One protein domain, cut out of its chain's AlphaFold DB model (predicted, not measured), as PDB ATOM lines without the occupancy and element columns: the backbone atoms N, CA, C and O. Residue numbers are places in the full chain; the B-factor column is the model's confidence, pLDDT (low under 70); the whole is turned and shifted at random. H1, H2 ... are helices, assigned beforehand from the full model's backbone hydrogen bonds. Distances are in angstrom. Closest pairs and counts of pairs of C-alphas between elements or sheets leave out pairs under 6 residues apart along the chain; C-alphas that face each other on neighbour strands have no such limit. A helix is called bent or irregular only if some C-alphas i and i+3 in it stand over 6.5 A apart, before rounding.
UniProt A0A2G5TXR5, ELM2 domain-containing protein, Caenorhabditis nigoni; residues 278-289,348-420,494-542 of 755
ATOM      1  N   GLN A 278     151.879 105.435  76.131       91.12
ATOM      2  CA  GLN A 278     152.551 104.371  75.373       91.12
ATOM      3  C   GLN A 278     154.022 104.698  75.127       91.12
ATOM      4  O   GLN A 278     154.339 105.706  74.492       91.12
ATOM      5  N   ARG A 279     154.919 103.793  75.532       89.69
ATOM      6  CA  ARG A 279     156.352 103.943  75.263       89.69
ATOM      7  C   ARG A 279     156.663 103.841  73.766       89.69
ATOM      8  O   ARG A 279     156.455 102.806  73.139       89.69
ATOM      9  N   LYS A 280     157.293 104.884  73.226       91.31
ATOM     10  CA  LYS A 280     157.951 104.906  71.914       91.31
ATOM     11  C   LYS A 280     159.440 105.181  72.117       91.31
ATOM     12  O   LYS A 280     159.849 106.286  72.480       91.31
ATOM     13  N   TRP A 281     160.259 104.151  71.933       91.12
ATOM     14  CA  TRP A 281     161.715 104.241  72.059       91.12
ATOM     15  C   TRP A 281     162.333 105.010  70.875       91.12
ATOM     16  O   TRP A 281     161.716 105.146  69.818       91.12
ATOM     17  N   PHE A 282     163.533 105.564  71.050       90.19
ATOM     18  CA  PHE A 282     164.209 106.317  69.989       90.19
ATOM     19  C   PHE A 282     164.945 105.375  69.026       90.19
ATOM     20  O   PHE A 282     165.994 104.832  69.375       90.19
ATOM     21  N   ASP A 283     164.457 105.232  67.791       87.00
ATOM     22  CA  ASP A 283     165.186 104.498  66.753       87.00
ATOM     23  C   ASP A 283     166.091 105.416  65.907       87.00
ATOM     24  O   ASP A 283     165.661 106.287  65.144       87.00
ATOM     25  N   MET A 284     167.397 105.168  65.987       78.50
ATOM     26  CA  MET A 284     168.406 105.866  65.194       78.50
ATOM     27  C   MET A 284     168.365 105.496  63.698       78.50
ATOM     28  O   MET A 284     168.834 106.278  62.860       78.50
ATOM     29  N   ARG A 285     167.786 104.339  63.345       79.44
ATOM     30  CA  ARG A 285     167.548 103.897  61.960       79.44
ATOM     31  C   ARG A 285     166.492 104.782  61.291       79.44
ATOM     32  O   ARG A 285     166.703 105.223  60.160       79.44
ATOM     33  N   GLU A 286     165.423 105.140  62.009       77.06
ATOM     34  CA  GLU A 286     164.408 106.088  61.529       77.06
ATOM     35  C   GLU A 286     164.985 107.473  61.243       77.06
ATOM     36  O   GLU A 286     164.766 108.019  60.166       77.06
ATOM     37  N   VAL A 287     165.731 108.063  62.182       71.19
ATOM     38  CA  VAL A 287     166.288 109.414  61.980       71.19
ATOM     39  C   VAL A 287     167.296 109.429  60.828       71.19
ATOM     40  O   VAL A 287     167.364 110.404  60.078       71.19
ATOM     41  N   SER A 288     168.020 108.327  60.622       67.38
ATOM     42  CA  SER A 288     168.902 108.158  59.465       67.38
ATOM     43  C   SER A 288     168.117 108.095  58.147       67.38
ATOM     44  O   SER A 288     168.485 108.782  57.196       67.38
ATOM     45  N   SER A 289     167.013 107.341  58.084       61.62
ATOM     46  CA  SER A 289     166.199 107.221  56.864       61.62
ATOM     47  C   SER A 289     165.393 108.490  56.555       61.62
ATOM     48  O   SER A 289     165.312 108.890  55.392       61.62
ATOM     49  N   THR A 348     149.184 130.130  83.258       71.44
ATOM     50  CA  THR A 348     149.052 130.213  84.720       71.44
ATOM     51  C   THR A 348     149.202 128.821  85.335       71.44
ATOM     52  O   THR A 348     148.328 127.969  85.194       71.44
ATOM     53  N   ILE A 349     150.321 128.591  86.028       72.75
ATOM     54  CA  ILE A 349     150.642 127.310  86.688       72.75
ATOM     55  C   ILE A 349     150.072 127.251  88.116       72.75
ATOM     56  O   ILE A 349     149.662 126.187  88.567       72.75
ATOM     57  N   TRP A 350     150.052 128.381  88.830       80.81
ATOM     58  CA  TRP A 350     149.564 128.470  90.208       80.81
ATOM     59  C   TRP A 350     149.086 129.886  90.539       80.81
ATOM     60  O   TRP A 350     149.786 130.860  90.253       80.81
ATOM     61  N   ILE A 351     147.936 129.982  91.204       78.19
ATOM     62  CA  ILE A 351     147.437 131.179  91.885       78.19
ATOM     63  C   ILE A 351     147.396 130.839  93.386       78.19
ATOM     64  O   ILE A 351     147.003 129.730  93.738       78.19
ATOM     65  N   PRO A 352     147.804 131.732  94.303       68.75
ATOM     66  CA  PRO A 352     147.523 131.549  95.722       68.75
ATOM     67  C   PRO A 352     146.016 131.665  95.992       68.75
ATOM     68  O   PRO A 352     145.393 132.658  95.626       68.75
ATOM     69  N   GLU A 353     145.447 130.682  96.686       61.38
ATOM     70  CA  GLU A 353     144.021 130.580  97.048       61.38
ATOM     71  C   GLU A 353     143.421 131.871  97.649       61.38
ATOM     72  O   GLU A 353     142.273 132.224  97.378       61.38
ATOM     73  N   THR A 354     144.249 132.640  98.366       57.72
ATOM     74  CA  THR A 354     143.949 133.922  99.030       57.72
ATOM     75  C   THR A 354     143.448 135.063  98.130       57.72
ATOM     76  O   THR A 354     143.220 136.157  98.642       57.72
ATOM     77  N   VAL A 355     143.368 134.881  96.808       55.12
ATOM     78  CA  VAL A 355     143.026 135.958  95.857       55.12
ATOM     79  C   VAL A 355     141.535 135.984  95.486       55.12
ATOM     80  O   VAL A 355     141.003 137.071  95.281       55.12
ATOM     81  N   GLU A 356     140.852 134.832  95.419       53.69
ATOM     82  CA  GLU A 356     139.492 134.749  94.833       53.69
ATOM     83  C   GLU A 356     138.479 133.877  95.602       53.69
ATOM     84  O   GLU A 356     137.287 133.934  95.297       53.69
ATOM     85  N   TYR A 357     138.905 133.084  96.593       49.56
ATOM     86  CA  TYR A 357     138.036 132.118  97.284       49.56
ATOM     87  C   TYR A 357     137.766 132.499  98.751       49.56
ATOM     88  O   TYR A 357     138.566 133.170  99.400       49.56
ATOM     89  N   ASP A 358     136.596 132.094  99.257       44.12
ATOM     90  CA  ASP A 358     136.112 132.403 100.611       44.12
ATOM     91  C   ASP A 358     137.088 131.844 101.675       44.12
ATOM     92  O   ASP A 358     137.287 130.628 101.721       44.12
ATOM     93  N   PRO A 359     137.733 132.689 102.509       45.25
ATOM     94  CA  PRO A 359     139.001 132.362 103.172       45.25
ATOM     95  C   PRO A 359     138.820 131.532 104.456       45.25
ATOM     96  O   PRO A 359     139.233 131.945 105.541       45.25
ATOM     97  N   LYS A 360     138.166 130.370 104.353       48.34
ATOM     98  CA  LYS A 360     137.875 129.497 105.502       48.34
ATOM     99  C   LYS A 360     139.065 128.648 105.944       48.34
ATOM    100  O   LYS A 360     139.282 128.531 107.143       48.34
ATOM    101  N   GLU A 361     139.851 128.137 105.004       51.03
ATOM    102  CA  GLU A 361     141.107 127.420 105.245       51.03
ATOM    103  C   GLU A 361     142.047 127.741 104.079       51.03
ATOM    104  O   GLU A 361     141.827 127.276 102.969       51.03
ATOM    105  N   VAL A 362     143.068 128.575 104.306       55.91
ATOM    106  CA  VAL A 362     144.150 128.749 103.322       55.91
ATOM    107  C   VAL A 362     145.036 127.517 103.420       55.91
ATOM    108  O   VAL A 362     145.618 127.288 104.483       55.91
ATOM    109  N   LEU A 363     145.172 126.747 102.338       63.50
ATOM    110  CA  LEU A 363     146.039 125.573 102.336       63.50
ATOM    111  C   LEU A 363     147.476 125.950 102.708       63.50
ATOM    112  O   LEU A 363     148.195 126.615 101.954       63.50
ATOM    113  N   GLU A 364     147.926 125.470 103.866       72.06
ATOM    114  CA  GLU A 364     149.311 125.633 104.286       72.06
ATOM    115  C   GLU A 364     150.237 124.965 103.261       72.06
ATOM    116  O   GLU A 364     150.028 123.818 102.853       72.06
ATOM    117  N   ALA A 365     151.305 125.663 102.863       75.56
ATOM    118  CA  ALA A 365     152.254 125.151 101.872       75.56
ATOM    119  C   ALA A 365     152.858 123.792 102.280       75.56
ATOM    120  O   ALA A 365     153.151 122.956 101.422       75.56
ATOM    121  N   ASP A 366     152.982 123.547 103.588       80.56
ATOM    122  CA  ASP A 366     153.411 122.270 104.149       80.56
ATOM    123  C   ASP A 366     152.368 121.156 103.983       80.56
ATOM    124  O   ASP A 366     152.757 120.015 103.763       80.56
ATOM    125  N   GLN A 367     151.063 121.434 103.994       83.44
ATOM    126  CA  GLN A 367     150.044 120.413 103.708       83.44
ATOM    127  C   GLN A 367     150.061 120.018 102.224       83.44
ATOM    128  O   GLN A 367     150.101 118.828 101.899       83.44
ATOM    129  N   ILE A 368     150.148 121.004 101.321       88.81
ATOM    130  CA  ILE A 368     150.298 120.773  99.871       88.81
ATOM    131  C   ILE A 368     151.551 119.928  99.593       88.81
ATOM    132  O   ILE A 368     151.519 118.991  98.792       88.81
ATOM    133  N   ARG A 369     152.658 120.239 100.278       88.88
ATOM    134  CA  ARG A 369     153.943 119.547 100.147       88.88
ATOM    135  C   ARG A 369     153.920 118.137 100.741       88.88
ATOM    136  O   ARG A 369     154.375 117.211 100.078       88.88
ATOM    137  N   HIS A 370     153.448 117.982 101.977       88.06
ATOM    138  CA  HIS A 370     153.637 116.767 102.774       88.06
ATOM    139  C   HIS A 370     152.511 115.742 102.632       88.06
ATOM    140  O   HIS A 370     152.798 114.554 102.756       88.06
ATOM    141  N   VAL A 371     151.281 116.171 102.332       88.69
ATOM    142  CA  VAL A 371     150.136 115.276 102.094       88.69
ATOM    143  C   VAL A 371     150.003 115.003 100.596       88.69
ATOM    144  O   VAL A 371     150.332 113.917 100.120       88.69
ATOM    145  N   TYR A 372     149.581 116.012  99.834       93.00
ATOM    146  CA  TYR A 372     149.212 115.860  98.425       93.00
ATOM    147  C   TYR A 372     150.416 115.531  97.527       93.00
ATOM    148  O   TYR A 372     150.428 114.506  96.840       93.00
ATOM    149  N   TRP A 373     151.469 116.355  97.557       93.75
ATOM    150  CA  TRP A 373     152.631 116.150  96.690       93.75
ATOM    151  C   TRP A 373     153.477 114.932  97.077       93.75
ATOM    152  O   TRP A 373     153.884 114.196  96.180       93.75
ATOM    153  N   THR A 374     153.719 114.660  98.367       93.50
ATOM    154  CA  THR A 374     154.468 113.457  98.792       93.50
ATOM    155  C   THR A 374     153.839 112.175  98.252       93.50
ATOM    156  O   THR A 374     154.561 111.329  97.716       93.50
ATOM    157  N   ALA A 375     152.507 112.051  98.330       94.56
ATOM    158  CA  ALA A 375     151.789 110.883  97.831       94.56
ATOM    159  C   ALA A 375     152.016 110.682  96.321       94.56
ATOM    160  O   ALA A 375     152.401 109.596  95.884       94.56
ATOM    161  N   ILE A 376     151.872 111.750  95.531       95.81
ATOM    162  CA  ILE A 376     152.099 111.758  94.075       95.81
ATOM    163  C   ILE A 376     153.563 111.440  93.739       95.81
ATOM    164  O   ILE A 376     153.854 110.569  92.912       95.81
ATOM    165  N   TRP A 377     154.501 112.123  94.395       94.69
ATOM    166  CA  TRP A 377     155.927 112.023  94.108       94.69
ATOM    167  C   TRP A 377     156.497 110.644  94.425       94.69
ATOM    168  O   TRP A 377     157.260 110.115  93.615       94.69
ATOM    169  N   GLN A 378     156.118 110.034  95.554       93.62
ATOM    170  CA  GLN A 378     156.543 108.670  95.864       93.62
ATOM    171  C   GLN A 378     155.834 107.642  94.969       93.62
ATOM    172  O   GLN A 378     156.506 106.752  94.440       93.62
ATOM    173  N   GLN A 379     154.525 107.791  94.714       94.56
ATOM    174  CA  GLN A 379     153.756 106.837  93.909       94.56
ATOM    175  C   GLN A 379     154.267 106.706  92.468       94.56
ATOM    176  O   GLN A 379     154.379 105.588  91.958       94.56
ATOM    177  N   TRP A 380     154.574 107.836  91.826       93.44
ATOM    178  CA  TRP A 380     155.060 107.907  90.443       93.44
ATOM    179  C   TRP A 380     156.564 108.188  90.339       93.44
ATOM    180  O   TRP A 380     157.064 108.471  89.253       93.44
ATOM    181  N   ARG A 381     157.304 108.136  91.455       90.75
ATOM    182  CA  ARG A 381     158.759 108.383  91.523       90.75
ATOM    183  C   ARG A 381     159.192 109.697  90.841       90.75
ATOM    184  O   ARG A 381     160.267 109.781  90.249       90.75
ATOM    185  N   GLY A 382     158.340 110.721  90.930       89.06
ATOM    186  CA  GLY A 382     158.519 112.034  90.304       89.06
ATOM    187  C   GLY A 382     158.275 112.104  88.789       89.06
ATOM    188  O   GLY A 382     158.708 113.070  88.167       89.06
ATOM    189  N   HIS A 383     157.616 111.109  88.182       92.44
ATOM    190  CA  HIS A 383     157.204 111.154  86.771       92.44
ATOM    191  C   HIS A 383     156.105 112.202  86.515       92.44
ATOM    192  O   HIS A 383     156.187 112.938  85.534       92.44
ATOM    193  N   ILE A 384     155.142 112.333  87.436       94.81
ATOM    194  CA  ILE A 384     154.325 113.548  87.557       94.81
ATOM    195  C   ILE A 384     155.177 114.591  88.309       94.81
ATOM    196  O   ILE A 384     155.587 114.300  89.435       94.81
ATOM    197  N   PRO A 385     155.493 115.761  87.717       92.56
ATOM    198  CA  PRO A 385     156.288 116.807  88.361       92.56
ATOM    199  C   PRO A 385     155.436 117.686  89.292       92.56
ATOM    200  O   PRO A 385     154.208 117.721  89.181       92.56
ATOM    201  N   PHE A 386     156.088 118.425  90.195       92.50
ATOM    202  CA  PHE A 386     155.407 119.216  91.231       92.50
ATOM    203  C   PHE A 386     154.552 120.326  90.620       92.50
ATOM    204  O   PHE A 386     153.424 120.549  91.040       92.50
ATOM    205  N   GLU A 387     155.055 120.958  89.566       91.31
ATOM    206  CA  GLU A 387     154.396 122.025  88.817       91.31
ATOM    207  C   GLU A 387     153.083 121.542  88.173       91.31
ATOM    208  O   GLU A 387     152.089 122.263  88.184       91.31
ATOM    209  N   MET A 388     153.045 120.296  87.681       93.56
ATOM    210  CA  MET A 388     151.823 119.683  87.143       93.56
ATOM    211  C   MET A 388     150.849 119.289  88.259       93.56
ATOM    212  O   MET A 388     149.646 119.485  88.116       93.56
ATOM    213  N   ALA A 389     151.356 118.772  89.383       94.25
ATOM    214  CA  ALA A 389     150.525 118.460  90.544       94.25
ATOM    215  C   ALA A 389     149.864 119.725  91.127       94.25
ATOM    216  O   ALA A 389     148.672 119.692  91.429       94.25
ATOM    217  N   LEU A 390     150.606 120.835  91.232       92.12
ATOM    218  CA  LEU A 390     150.101 122.147  91.658       92.12
ATOM    219  C   LEU A 390     149.063 122.709  90.683       92.12
ATOM    220  O   LEU A 390     147.976 123.086  91.119       92.12
ATOM    221  N   LYS A 391     149.351 122.708  89.373       92.00
ATOM    222  CA  LYS A 391     148.378 123.145  88.362       92.00
ATOM    223  C   LYS A 391     147.088 122.330  88.457       92.00
ATOM    224  O   LYS A 391     146.005 122.901  88.462       92.00
ATOM    225  N   HIS A 392     147.196 121.010  88.599       94.50
ATOM    226  CA  HIS A 392     146.028 120.143  88.722       94.50
ATOM    227  C   HIS A 392     145.248 120.340  90.033       94.50
ATOM    228  O   HIS A 392     144.022 120.271  90.038       94.50
ATOM    229  N   LEU A 393     145.930 120.657  91.138       92.88
ATOM    230  CA  LEU A 393     145.276 121.026  92.395       92.88
ATOM    231  C   LEU A 393     144.459 122.320  92.242       92.88
ATOM    232  O   LEU A 393     143.321 122.383  92.697       92.88
ATOM    233  N   MET A 394     145.007 123.319  91.546       90.19
ATOM    234  CA  MET A 394     144.306 124.560  91.200       90.19
ATOM    235  C   MET A 394     143.124 124.310  90.240       90.19
ATOM    236  O   MET A 394     142.037 124.835  90.473       90.19
ATOM    237  N   GLU A 395     143.286 123.460  89.215       91.38
ATOM    238  CA  GLU A 395     142.184 122.988  88.348       91.38
ATOM    239  C   GLU A 395     141.050 122.341  89.176       91.38
ATOM    240  O   GLU A 395     139.870 122.547  88.889       91.38
ATOM    241  N   CYS A 396     141.398 121.613  90.244       91.31
ATOM    242  CA  CYS A 396     140.469 120.970  91.180       91.31
ATOM    243  C   CYS A 396     139.986 121.881  92.326       91.31
ATOM    244  O   CYS A 396     139.441 121.380  93.311       91.31
ATOM    245  N   LYS A 397     140.166 123.208  92.222       89.31
ATOM    246  CA  LYS A 397     139.770 124.199  93.246       89.31
ATOM    247  C   LYS A 397     140.320 123.883  94.643       89.31
ATOM    248  O   LYS A 397     139.612 124.013  95.635       89.31
ATOM    249  N   TYR A 398     141.574 123.443  94.697       88.19
ATOM    250  CA  TYR A 398     142.335 123.163  95.915       88.19
ATOM    251  C   TYR A 398     141.836 121.978  96.776       88.19
ATOM    252  O   TYR A 398     142.499 121.620  97.747       88.19
ATOM    253  N   ASP A 399     140.772 121.252  96.399       89.75
ATOM    254  CA  ASP A 399     140.399 120.012  97.102       89.75
ATOM    255  C   ASP A 399     141.384 118.870  96.804       89.75
ATOM    256  O   ASP A 399     141.370 118.269  95.723       89.75
ATOM    257  N   PHE A 400     142.188 118.505  97.808       92.12
ATOM    258  CA  PHE A 400     143.097 117.360  97.743       92.12
ATOM    259  C   PHE A 400     142.394 116.055  97.348       92.12
ATOM    260  O   PHE A 400     143.011 115.235  96.675       92.12
ATOM    261  N   ALA A 401     141.135 115.823  97.737       92.06
ATOM    262  CA  ALA A 401     140.464 114.561  97.434       92.06
ATOM    263  C   ALA A 401     140.088 114.452  95.948       92.06
ATOM    264  O   ALA A 401     140.474 113.483  95.294       92.06
ATOM    265  N   THR A 402     139.407 115.459  95.392       93.19
ATOM    266  CA  THR A 402     139.091 115.544  93.955       93.19
ATOM    267  C   THR A 402     140.362 115.496  93.100       93.19
ATOM    268  O   THR A 402     140.422 114.756  92.114       93.19
ATOM    269  N   ALA A 403     141.419 116.201  93.521       95.06
ATOM    270  CA  ALA A 403     142.711 116.157  92.847       95.06
ATOM    271  C   ALA A 403     143.359 114.758  92.916       95.06
ATOM    272  O   ALA A 403     143.808 114.239  91.900       95.06
ATOM    273  N   LEU A 404     143.362 114.078  94.070       95.81
ATOM    274  CA  LEU A 404     143.908 112.714  94.196       95.81
ATOM    275  C   LEU A 404     143.081 111.645  93.459       95.81
ATOM    276  O   LEU A 404     143.634 110.596  93.113       95.81
ATOM    277  N   ASP A 405     141.791 111.883  93.189       95.00
ATOM    278  CA  ASP A 405     140.973 110.973  92.373       95.00
ATOM    279  C   ASP A 405     141.139 111.171  90.856       95.00
ATOM    280  O   ASP A 405     140.826 110.262  90.086       95.00
ATOM    281  N   SER A 406     141.697 112.305  90.415       95.69
ATOM    282  CA  SER A 406     141.876 112.624  88.989       95.69
ATOM    283  C   SER A 406     143.326 112.891  88.544       95.69
ATOM    284  O   SER A 406     143.591 112.907  87.341       95.69
ATOM    285  N   ILE A 407     144.299 112.954  89.461       96.38
ATOM    286  CA  ILE A 407     145.718 113.231  89.160       96.38
ATOM    287  C   ILE A 407     146.324 112.303  88.100       96.38
ATOM    288  O   ILE A 407     147.139 112.740  87.284       96.38
ATOM    289  N   ASP A 408     145.913 111.033  88.039       95.50
ATOM    290  CA  ASP A 408     146.440 110.100  87.046       95.50
ATOM    291  C   ASP A 408     145.942 110.341  85.610       95.50
ATOM    292  O   ASP A 408     146.563 109.851  84.665       95.50
ATOM    293  N   GLN A 409     144.945 111.213  85.402       95.81
ATOM    294  CA  GLN A 409     144.629 111.740  84.069       95.81
ATOM    295  C   GLN A 409     145.823 112.495  83.460       95.81
ATOM    296  O   GLN A 409     146.060 112.382  82.254       95.81
ATOM    297  N   LYS A 410     146.637 113.188  84.275       95.31
ATOM    298  CA  LYS A 410     147.794 113.973  83.802       95.31
ATOM    299  C   LYS A 410     148.902 113.126  83.168       95.31
ATOM    300  O   LYS A 410     149.684 113.646  82.375       95.31
ATOM    301  N   LEU A 411     148.914 111.808  83.386       94.50
ATOM    302  CA  LEU A 411     149.785 110.866  82.662       94.50
ATOM    303  C   LEU A 411     149.537 110.864  81.137       94.50
ATOM    304  O   LEU A 411     150.399 110.438  80.370       94.50
ATOM    305  N   LYS A 412     148.377 111.354  80.676       94.62
ATOM    306  CA  LYS A 412     148.058 111.550  79.251       94.62
ATOM    307  C   LYS A 412     148.753 112.779  78.646       94.62
ATOM    308  O   LYS A 412     149.028 112.781  77.450       94.62
ATOM    309  N   GLU A 413     149.022 113.801  79.461       92.81
ATOM    310  CA  GLU A 413     149.594 115.101  79.065       92.81
ATOM    311  C   GLU A 413     151.133 115.125  79.173       92.81
ATOM    312  O   GLU A 413     151.807 115.890  78.480       92.81
ATOM    313  N   LEU A 414     151.704 114.271  80.027       92.50
ATOM    314  CA  LEU A 414     153.136 114.229  80.331       92.50
ATOM    315  C   LEU A 414     153.974 113.480  79.269       92.50
ATOM    316  O   LEU A 414     153.460 112.602  78.573       92.50
ATOM    317  N   PRO A 415     155.287 113.774  79.145       91.88
ATOM    318  CA  PRO A 415     156.222 112.934  78.390       91.88
ATOM    319  C   PRO A 415     156.234 111.501  78.941       91.88
ATOM    320  O   PRO A 415     156.185 111.335  80.154       91.88
ATOM    321  N   GLN A 416     156.341 110.492  78.072       91.44
ATOM    322  CA  GLN A 416     156.272 109.055  78.388       91.44
ATOM    323  C   GLN A 416     157.172 108.613  79.557       91.44
ATOM    324  O   GLN A 416     158.243 109.182  79.794       91.44
ATOM    325  N   GLU A 417     156.799 107.523  80.237       89.56
ATOM    326  CA  GLU A 417     157.668 106.926  81.255       89.56
ATOM    327  C   GLU A 417     158.979 106.402  80.633       89.56
ATOM    328  O   GLU A 417     159.010 105.692  79.616       89.56
ATOM    329  N   MET A 418     160.096 106.766  81.265       89.62
ATOM    330  CA  MET A 418     161.419 106.315  80.859       89.62
ATOM    331  C   MET A 418     161.645 104.874  81.331       89.62
ATOM    332  O   MET A 418     161.736 104.616  82.530       89.62
ATOM    333  N   ARG A 419     161.827 103.942  80.385       91.25
ATOM    334  CA  ARG A 419     162.222 102.554  80.689       91.25
ATOM    335  C   ARG A 419     163.514 102.539  81.533       91.25
ATOM    336  O   ARG A 419     164.417 103.339  81.279       91.25
ATOM    337  N   PRO A 420     163.649 101.637  82.522       92.31
ATOM    338  CA  PRO A 420     164.891 101.491  83.271       92.31
ATOM    339  C   PRO A 420     166.105 101.198  82.380       92.31
ATOM    340  O   PRO A 420     166.103 100.277  81.561       92.31
ATOM    341  N   GLN A 494     154.548 102.367 103.422       92.50
ATOM    342  CA  GLN A 494     154.308 101.003 102.947       92.50
ATOM    343  C   GLN A 494     153.047 100.999 102.078       92.50
ATOM    344  O   GLN A 494     151.939 101.145 102.589       92.50
ATOM    345  N   PHE A 495     153.219 100.868 100.761       95.12
ATOM    346  CA  PHE A 495     152.127 100.919  99.787       95.12
ATOM    347  C   PHE A 495     152.388 100.000  98.590       95.12
ATOM    348  O   PHE A 495     153.534  99.764  98.198       95.12
ATOM    349  N   GLU A 496     151.316  99.514  97.970       95.50
ATOM    350  CA  GLU A 496     151.388  98.740  96.730       95.50
ATOM    351  C   GLU A 496     151.538  99.666  95.501       95.50
ATOM    352  O   GLU A 496     150.907 100.727  95.434       95.50
ATOM    353  N   PRO A 497     152.314  99.294  94.463       94.62
ATOM    354  CA  PRO A 497     152.237  99.977  93.172       94.62
ATOM    355  C   PRO A 497     150.815  99.870  92.600       94.62
ATOM    356  O   PRO A 497     150.060  98.956  92.931       94.62
ATOM    357  N   ARG A 498     150.428 100.782  91.699       94.56
ATOM    358  CA  ARG A 498     149.028 100.904  91.237       94.56
ATOM    359  C   ARG A 498     148.442  99.616  90.648       94.56
ATOM    360  O   ARG A 498     147.254  99.367  90.816       94.56
ATOM    361  N   VAL A 499     149.274  98.791  90.011       94.94
ATOM    362  CA  VAL A 499     148.897  97.466  89.482       94.94
ATOM    363  C   VAL A 499     148.600  96.422  90.564       94.94
ATOM    364  O   VAL A 499     147.840  95.491  90.313       94.94
ATOM    365  N   GLY A 500     149.172  96.561  91.762       95.25
ATOM    366  CA  GLY A 500     148.883  95.717  92.925       95.25
ATOM    367  C   GLY A 500     147.746  96.249  93.800       95.25
ATOM    368  O   GLY A 500     147.041  95.460  94.426       95.25
ATOM    369  N   CYS A 501     147.511  97.567  93.783       96.25
ATOM    370  CA  CYS A 501     146.433  98.221  94.524       96.25
ATOM    371  C   CYS A 501     145.046  97.687  94.137       96.25
ATOM    372  O   CYS A 501     144.571  97.910  93.021       96.25
ATOM    373  N   THR A 502     144.380  97.051  95.099       95.12
ATOM    374  CA  THR A 502     143.087  96.367  94.921       95.12
ATOM    375  C   THR A 502     141.932  97.296  94.554       95.12
ATOM    376  O   THR A 502     140.998  96.868  93.884       95.12
ATOM    377  N   ASN A 503     141.993  98.578  94.933       95.75
ATOM    378  CA  ASN A 503     141.009  99.564  94.486       95.75
ATOM    379  C   ASN A 503     141.304 100.057  93.058       95.75
ATOM    380  O   ASN A 503     140.414 100.069  92.213       95.75
ATOM    381  N   CYS A 504     142.558 100.409  92.749       95.56
ATOM    382  CA  CYS A 504     142.921 100.921  91.420       95.56
ATOM    383  C   CYS A 504     142.764  99.873  90.311       95.56
ATOM    384  O   CYS A 504     142.341 100.209  89.209       95.56
ATOM    385  N   ASN A 505     143.108  98.609  90.578       94.31
ATOM    386  CA  ASN A 505     143.044  97.540  89.578       94.31
ATOM    387  C   ASN A 505     141.669  96.846  89.495       94.31
ATOM    388  O   ASN A 505     141.502  95.957  88.657       94.31
ATOM    389  N   ARG A 506     140.672  97.260  90.297       92.12
ATOM    390  CA  ARG A 506     139.373  96.573  90.443       92.12
ATOM    391  C   ARG A 506     138.653  96.306  89.119       92.12
ATOM    392  O   ARG A 506     138.069  95.245  88.946       92.12
ATOM    393  N   HIS A 507     138.736  97.225  88.153       90.62
ATOM    394  CA  HIS A 507     138.096  97.071  86.841       90.62
ATOM    395  C   HIS A 507     138.808  96.039  85.944       90.62
ATOM    396  O   HIS A 507     138.167  95.414  85.105       90.62
ATOM    397  N   HIS A 508     140.105  95.798  86.164       90.88
ATOM    398  CA  HIS A 508     140.875  94.733  85.508       90.88
ATOM    399  C   HIS A 508     140.803  93.392  86.261       90.88
ATOM    400  O   HIS A 508     141.123  92.351  85.683       90.88
ATOM    401  N   ARG A 509     140.435  93.409  87.553       89.19
ATOM    402  CA  ARG A 509     140.424  92.239  88.451       89.19
ATOM    403  C   ARG A 509     139.193  92.218  89.390       89.19
ATOM    404  O   ARG A 509     139.361  92.087  90.603       89.19
ATOM    405  N   PRO A 510     137.948  92.272  88.868       87.06
ATOM    406  CA  PRO A 510     136.723  92.492  89.661       87.06
ATOM    407  C   PRO A 510     136.332  91.339  90.602       87.06
ATOM    408  O   PRO A 510     135.350  91.432  91.332       87.06
ATOM    409  N   HIS A 511     137.080  90.234  90.592       84.56
ATOM    410  CA  HIS A 511     136.883  89.079  91.476       84.56
ATOM    411  C   HIS A 511     137.739  89.142  92.757       84.56
ATOM    412  O   HIS A 511     137.795  88.166  93.517       84.56
ATOM    413  N   LEU A 512     138.439  90.258  92.982       85.06
ATOM    414  CA  LEU A 512     139.146  90.565  94.221       85.06
ATOM    415  C   LEU A 512     138.352  91.613  95.021       85.06
ATOM    416  O   LEU A 512     137.950  92.620  94.442       85.06
ATOM    417  N   PRO A 513     138.130  91.409  96.333       87.81
ATOM    418  CA  PRO A 513     137.629  92.474  97.192       87.81
ATOM    419  C   PRO A 513     138.693  93.569  97.349       87.81
ATOM    420  O   PRO A 513     139.894  93.301  97.248       87.81
ATOM    421  N   VAL A 514     138.250  94.792  97.644       89.19
ATOM    422  CA  VAL A 514     139.150  95.871  98.065       89.19
ATOM    423  C   VAL A 514     139.723  95.526  99.439       89.19
ATOM    424  O   VAL A 514     138.990  95.160 100.357       89.19
ATOM    425  N   ASP A 515     141.038  95.639  99.560       90.62
ATOM    426  CA  ASP A 515     141.832  95.238 100.715       90.62
ATOM    427  C   ASP A 515     142.636  96.459 101.200       90.62
ATOM    428  O   ASP A 515     143.526  96.915 100.469       90.62
ATOM    429  N   PRO A 516     142.334  97.017 102.392       89.19
ATOM    430  CA  PRO A 516     143.001  98.211 102.915       89.19
ATOM    431  C   PRO A 516     144.521  98.078 103.087       89.19
ATOM    432  O   PRO A 516     145.230  99.078 102.989       89.19
ATOM    433  N   GLU A 517     145.043  96.863 103.294       91.25
ATOM    434  CA  GLU A 517     146.490  96.622 103.384       91.25
ATOM    435  C   GLU A 517     147.167  96.683 102.004       91.25
ATOM    436  O   GLU A 517     148.375  96.885 101.902       91.25
ATOM    437  N   LYS A 518     146.395  96.502 100.925       94.19
ATOM    438  CA  LYS A 518     146.873  96.419  99.535       94.19
ATOM    439  C   LYS A 518     146.329  97.592  98.730       94.19
ATOM    440  O   LYS A 518     145.683  97.425  97.690       94.19
ATOM    441  N   LEU A 519     146.613  98.787  99.240       96.88
ATOM    442  CA  LEU A 519     146.331 100.071  98.609       96.88
ATOM    443  C   LEU A 519     147.622 100.752  98.140       96.88
ATOM    444  O   LEU A 519     148.695 100.580  98.719       96.88
ATOM    445  N   CYS A 520     147.505 101.545  97.077       97.12
ATOM    446  CA  CYS A 520     148.543 102.479  96.653       97.12
ATOM    447  C   CYS A 520     148.515 103.740  97.521       97.12
ATOM    448  O   CYS A 520     147.480 104.052  98.117       97.12
ATOM    449  N   LEU A 521     149.613 104.501  97.550       96.06
ATOM    450  CA  LEU A 521     149.748 105.654  98.446       96.06
ATOM    451  C   LEU A 521     148.657 106.707  98.194       96.06
ATOM    452  O   LEU A 521     148.111 107.272  99.127       96.06
ATOM    453  N   ILE A 522     148.236 106.877  96.939       97.06
ATOM    454  CA  ILE A 522     147.121 107.761  96.556       97.06
ATOM    455  C   ILE A 522     145.781 107.303  97.157       97.06
ATOM    456  O   ILE A 522     144.989 108.134  97.590       97.06
ATOM    457  N   CYS A 523     145.518 105.992  97.211       97.06
ATOM    458  CA  CYS A 523     144.315 105.462  97.860       97.06
ATOM    459  C   CYS A 523     144.408 105.532  99.390       97.06
ATOM    460  O   CYS A 523     143.392 105.796 100.025       97.06
ATOM    461  N   GLN A 524     145.598 105.331  99.969       96.38
ATOM    462  CA  GLN A 524     145.841 105.504 101.405       96.38
ATOM    463  C   GLN A 524     145.602 106.961 101.823       96.38
ATOM    464  O   GLN A 524     144.751 107.214 102.668       96.38
ATOM    465  N   THR A 525     146.244 107.931 101.164       95.25
ATOM    466  CA  THR A 525     146.078 109.364 101.460       95.25
ATOM    467  C   THR A 525     144.642 109.847 101.228       95.25
ATOM    468  O   THR A 525     144.128 110.625 102.027       95.25
ATOM    469  N   TYR A 526     143.941 109.361 100.193       96.12
ATOM    470  CA  TYR A 526     142.514 109.669 100.013       96.12
ATOM    471  C   TYR A 526     141.668 109.135 101.183       96.12
ATOM    472  O   TYR A 526     140.849 109.871 101.735       96.12
ATOM    473  N   LEU A 527     141.889 107.879 101.593       95.25
ATOM    474  CA  LEU A 527     141.195 107.252 102.723       95.25
ATOM    475  C   LEU A 527     141.505 107.967 104.049       95.25
ATOM    476  O   LEU A 527     140.618 108.152 104.878       95.25
ATOM    477  N   GLU A 528     142.736 108.436 104.242       93.50
ATOM    478  CA  GLU A 528     143.118 109.252 105.395       93.50
ATOM    479  C   GLU A 528     142.419 110.619 105.405       93.50
ATOM    480  O   GLU A 528     142.007 111.064 106.477       93.50
ATOM    481  N   LEU A 529     142.232 111.256 104.245       92.19
ATOM    482  CA  LEU A 529     141.563 112.556 104.118       92.19
ATOM    483  C   LEU A 529     140.038 112.464 104.267       92.19
ATOM    484  O   LEU A 529     139.455 113.203 105.056       92.19
ATOM    485  N   ARG A 530     139.378 111.568 103.520       93.06
ATOM    486  CA  ARG A 530     137.903 111.491 103.443       93.06
ATOM    487  C   ARG A 530     137.269 110.459 104.378       93.06
ATOM    488  O   ARG A 530     136.062 110.502 104.568       93.06
ATOM    489  N   LYS A 531     138.059 109.549 104.964       93.69
ATOM    490  CA  LYS A 531     137.603 108.355 105.719       93.69
ATOM    491  C   LYS A 531     136.767 107.363 104.896       93.69
ATOM    492  O   LYS A 531     136.211 106.416 105.444       93.69
ATOM    493  N   GLU A 532     136.766 107.532 103.578       93.31
ATOM    494  CA  GLU A 532     136.071 106.712 102.589       93.31
ATOM    495  C   GLU A 532     137.058 106.237 101.511       93.31
ATOM    496  O   GLU A 532     138.102 106.853 101.285       93.31
ATOM    497  N   MET A 533     136.749 105.130 100.833       93.38
ATOM    498  CA  MET A 533     137.596 104.624  99.750       93.38
ATOM    499  C   MET A 533     137.557 105.550  98.526       93.38
ATOM    500  O   MET A 533     136.479 105.943  98.089       93.38
ATOM    501  N   ARG A 534     138.727 105.824  97.922       94.50
ATOM    502  CA  ARG A 534     138.850 106.591  96.664       94.50
ATOM    503  C   ARG A 534     137.854 106.067  95.602       94.50
ATOM    504  O   ARG A 534     137.931 104.871  95.298       94.50
ATOM    505  N   PRO A 535     137.005 106.918  94.986       93.19
ATOM    506  CA  PRO A 535     136.038 106.506  93.969       93.19
ATOM    507  C   PRO A 535     136.659 105.746  92.801       93.19
ATOM    508  O   PRO A 535     136.095 104.731  92.409       93.19
ATOM    509  N   ALA A 536     137.840 106.148  92.312       91.88
ATOM    510  CA  ALA A 536     138.708 105.362  91.425       91.88
ATOM    511  C   ALA A 536     138.002 104.794  90.172       91.88
ATOM    512  O   ALA A 536     138.287 103.680  89.732       91.88
ATOM    513  N   GLU A 537     137.065 105.548  89.595       88.62
ATOM    514  CA  GLU A 537     136.247 105.085  88.465       88.62
ATOM    515  C   GLU A 537     137.002 105.089  87.129       88.62
ATOM    516  O   GLU A 537     136.808 104.204  86.300       88.62
ATOM    517  N   GLN A 538     137.877 106.077  86.918       88.75
ATOM    518  CA  GLN A 538     138.531 106.336  85.627       88.75
ATOM    519  C   GLN A 538     140.061 106.206  85.697       88.75
ATOM    520  O   GLN A 538     140.781 107.003  85.094       88.75
ATOM    521  N   VAL A 539     140.565 105.223  86.455       94.56
ATOM    522  CA  VAL A 539     142.009 105.020  86.682       94.56
ATOM    523  C   VAL A 539     142.763 104.813  85.364       94.56
ATOM    524  O   VAL A 539     142.411 103.970  84.539       94.56
ATOM    525  N   VAL A 540     143.838 105.577  85.182       95.06
ATOM    526  CA  VAL A 540     144.639 105.620  83.956       95.06
ATOM    527  C   VAL A 540     145.951 104.878  84.162       95.06
ATOM    528  O   VAL A 540     146.890 105.415  84.750       95.06
ATOM    529  N   PHE A 541     146.044 103.655  83.645       95.00
ATOM    530  CA  PHE A 541     147.284 102.876  83.589       95.00
ATOM    531  C   PHE A 541     148.102 103.190  82.325       95.00
ATOM    532  O   PHE A 541     147.541 103.475  81.264       95.00
ATOM    533  N   ASN A 542     149.432 103.134  82.425       94.25
ATOM    534  CA  ASN A 542     150.330 103.200  81.270       94.25
ATOM    535  C   ASN A 542     150.481 101.827  80.584       94.25
ATOM    536  O   ASN A 542     150.040 100.807  81.116       94.25
TER     537      ASN A 542
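Overview. This is residues 278 to 289, 348 to 420 and 494 to 542 of the 755 residues of the protein "ELM2 domain-containing protein" of Caenorhabditis nigoni (UniProt A0A2G5TXR5). What does one see first? A small core of four helices, H2, H3, H4 and H5, closes in a ring of contacts: H2, H4 and H5 form a bundle, and H3 crosses H2 and H4 on the side away from H5. Loops extend beyond this core, residues 348 to 364 before H2 and residues 494 to 520 before H5, while residues 282 to 289, of which 284 to 289 belong to H1, stick out as an arm. What is it made of? The printed part has 134 residues with five named helices, H1 to H5 along the chain, and no named strand; the class is all helix, though only 54 residues are in named elements. How compact is it? It is only just compact, close to loose, with a radius of gyration of the C-alphas of 17.0 A and spans of 60 by 42 by 23 A.

Arrangement. What does the first helix touch? H1, residues 284 to 289, touches no helix and stands free. How do the next helices meet? H2, residues 365 to 379, touches H3, residues 386 to 395, with residues 373 to 377 alone; the closest C-alphas, of Trp 373 and Phe 386, are 6.8 A apart, at a steep tilt of 67 degrees, only just short of about perpendicular. H3 touches H4, residues 400 to 412, at a steep tilt of 61 degrees, opposite ways, with the closest C-alphas, of Leu 393 and Ala 403, 5.5 A apart. What does the last helix touch? H5, residues 521 to 530, touches H2 at a steep tilt of 39 degrees, with the closest C-alphas, of Ala 375 and Leu 521, 5.6 A apart. It touches H4, which takes part with residues 401 to 405 alone, at a shallow tilt of 28 degrees, with Ala 401 and Tyr 526 closest at 5.9 A between C-alphas; H3 and H5 are apart. Are the helix backbones complete? Every O i to N i+4 pair is within hydrogen-bond range in H1, H3 and H5, against 8 of 11 in H2 and 4 of 9 in H4, where 7 of 10 O i to N i+3 pairs are within range.

Along the chain. Where do the helices begin and end? H1 begins at C-alpha 284, (168.406, 105.866, 65.194), and H5 ends at C-alpha 530, (137.903, 111.491, 103.443). How long are they? H2 and H4 each measure 20.0 A from first to last C-alpha, H5 14.1 A, H3 14.0 A and H1 8.7 A. Is any irregular? H4 is irregular, with C-alphas 405 and 408 7.7 A apart.

Size, cuts and confidence. Where is it cut? Residues 290 to 347 and 421 to 493 are not printed, with gaps between C-alphas of 40.0 A and 22.3 A. How are the links? H3 to H4 is tight and H2 to H3 short. Where is confidence low? Residues 288 to 289 and 352 to 363 are under 70, and the mean pLDDT of the printed part is 87.4.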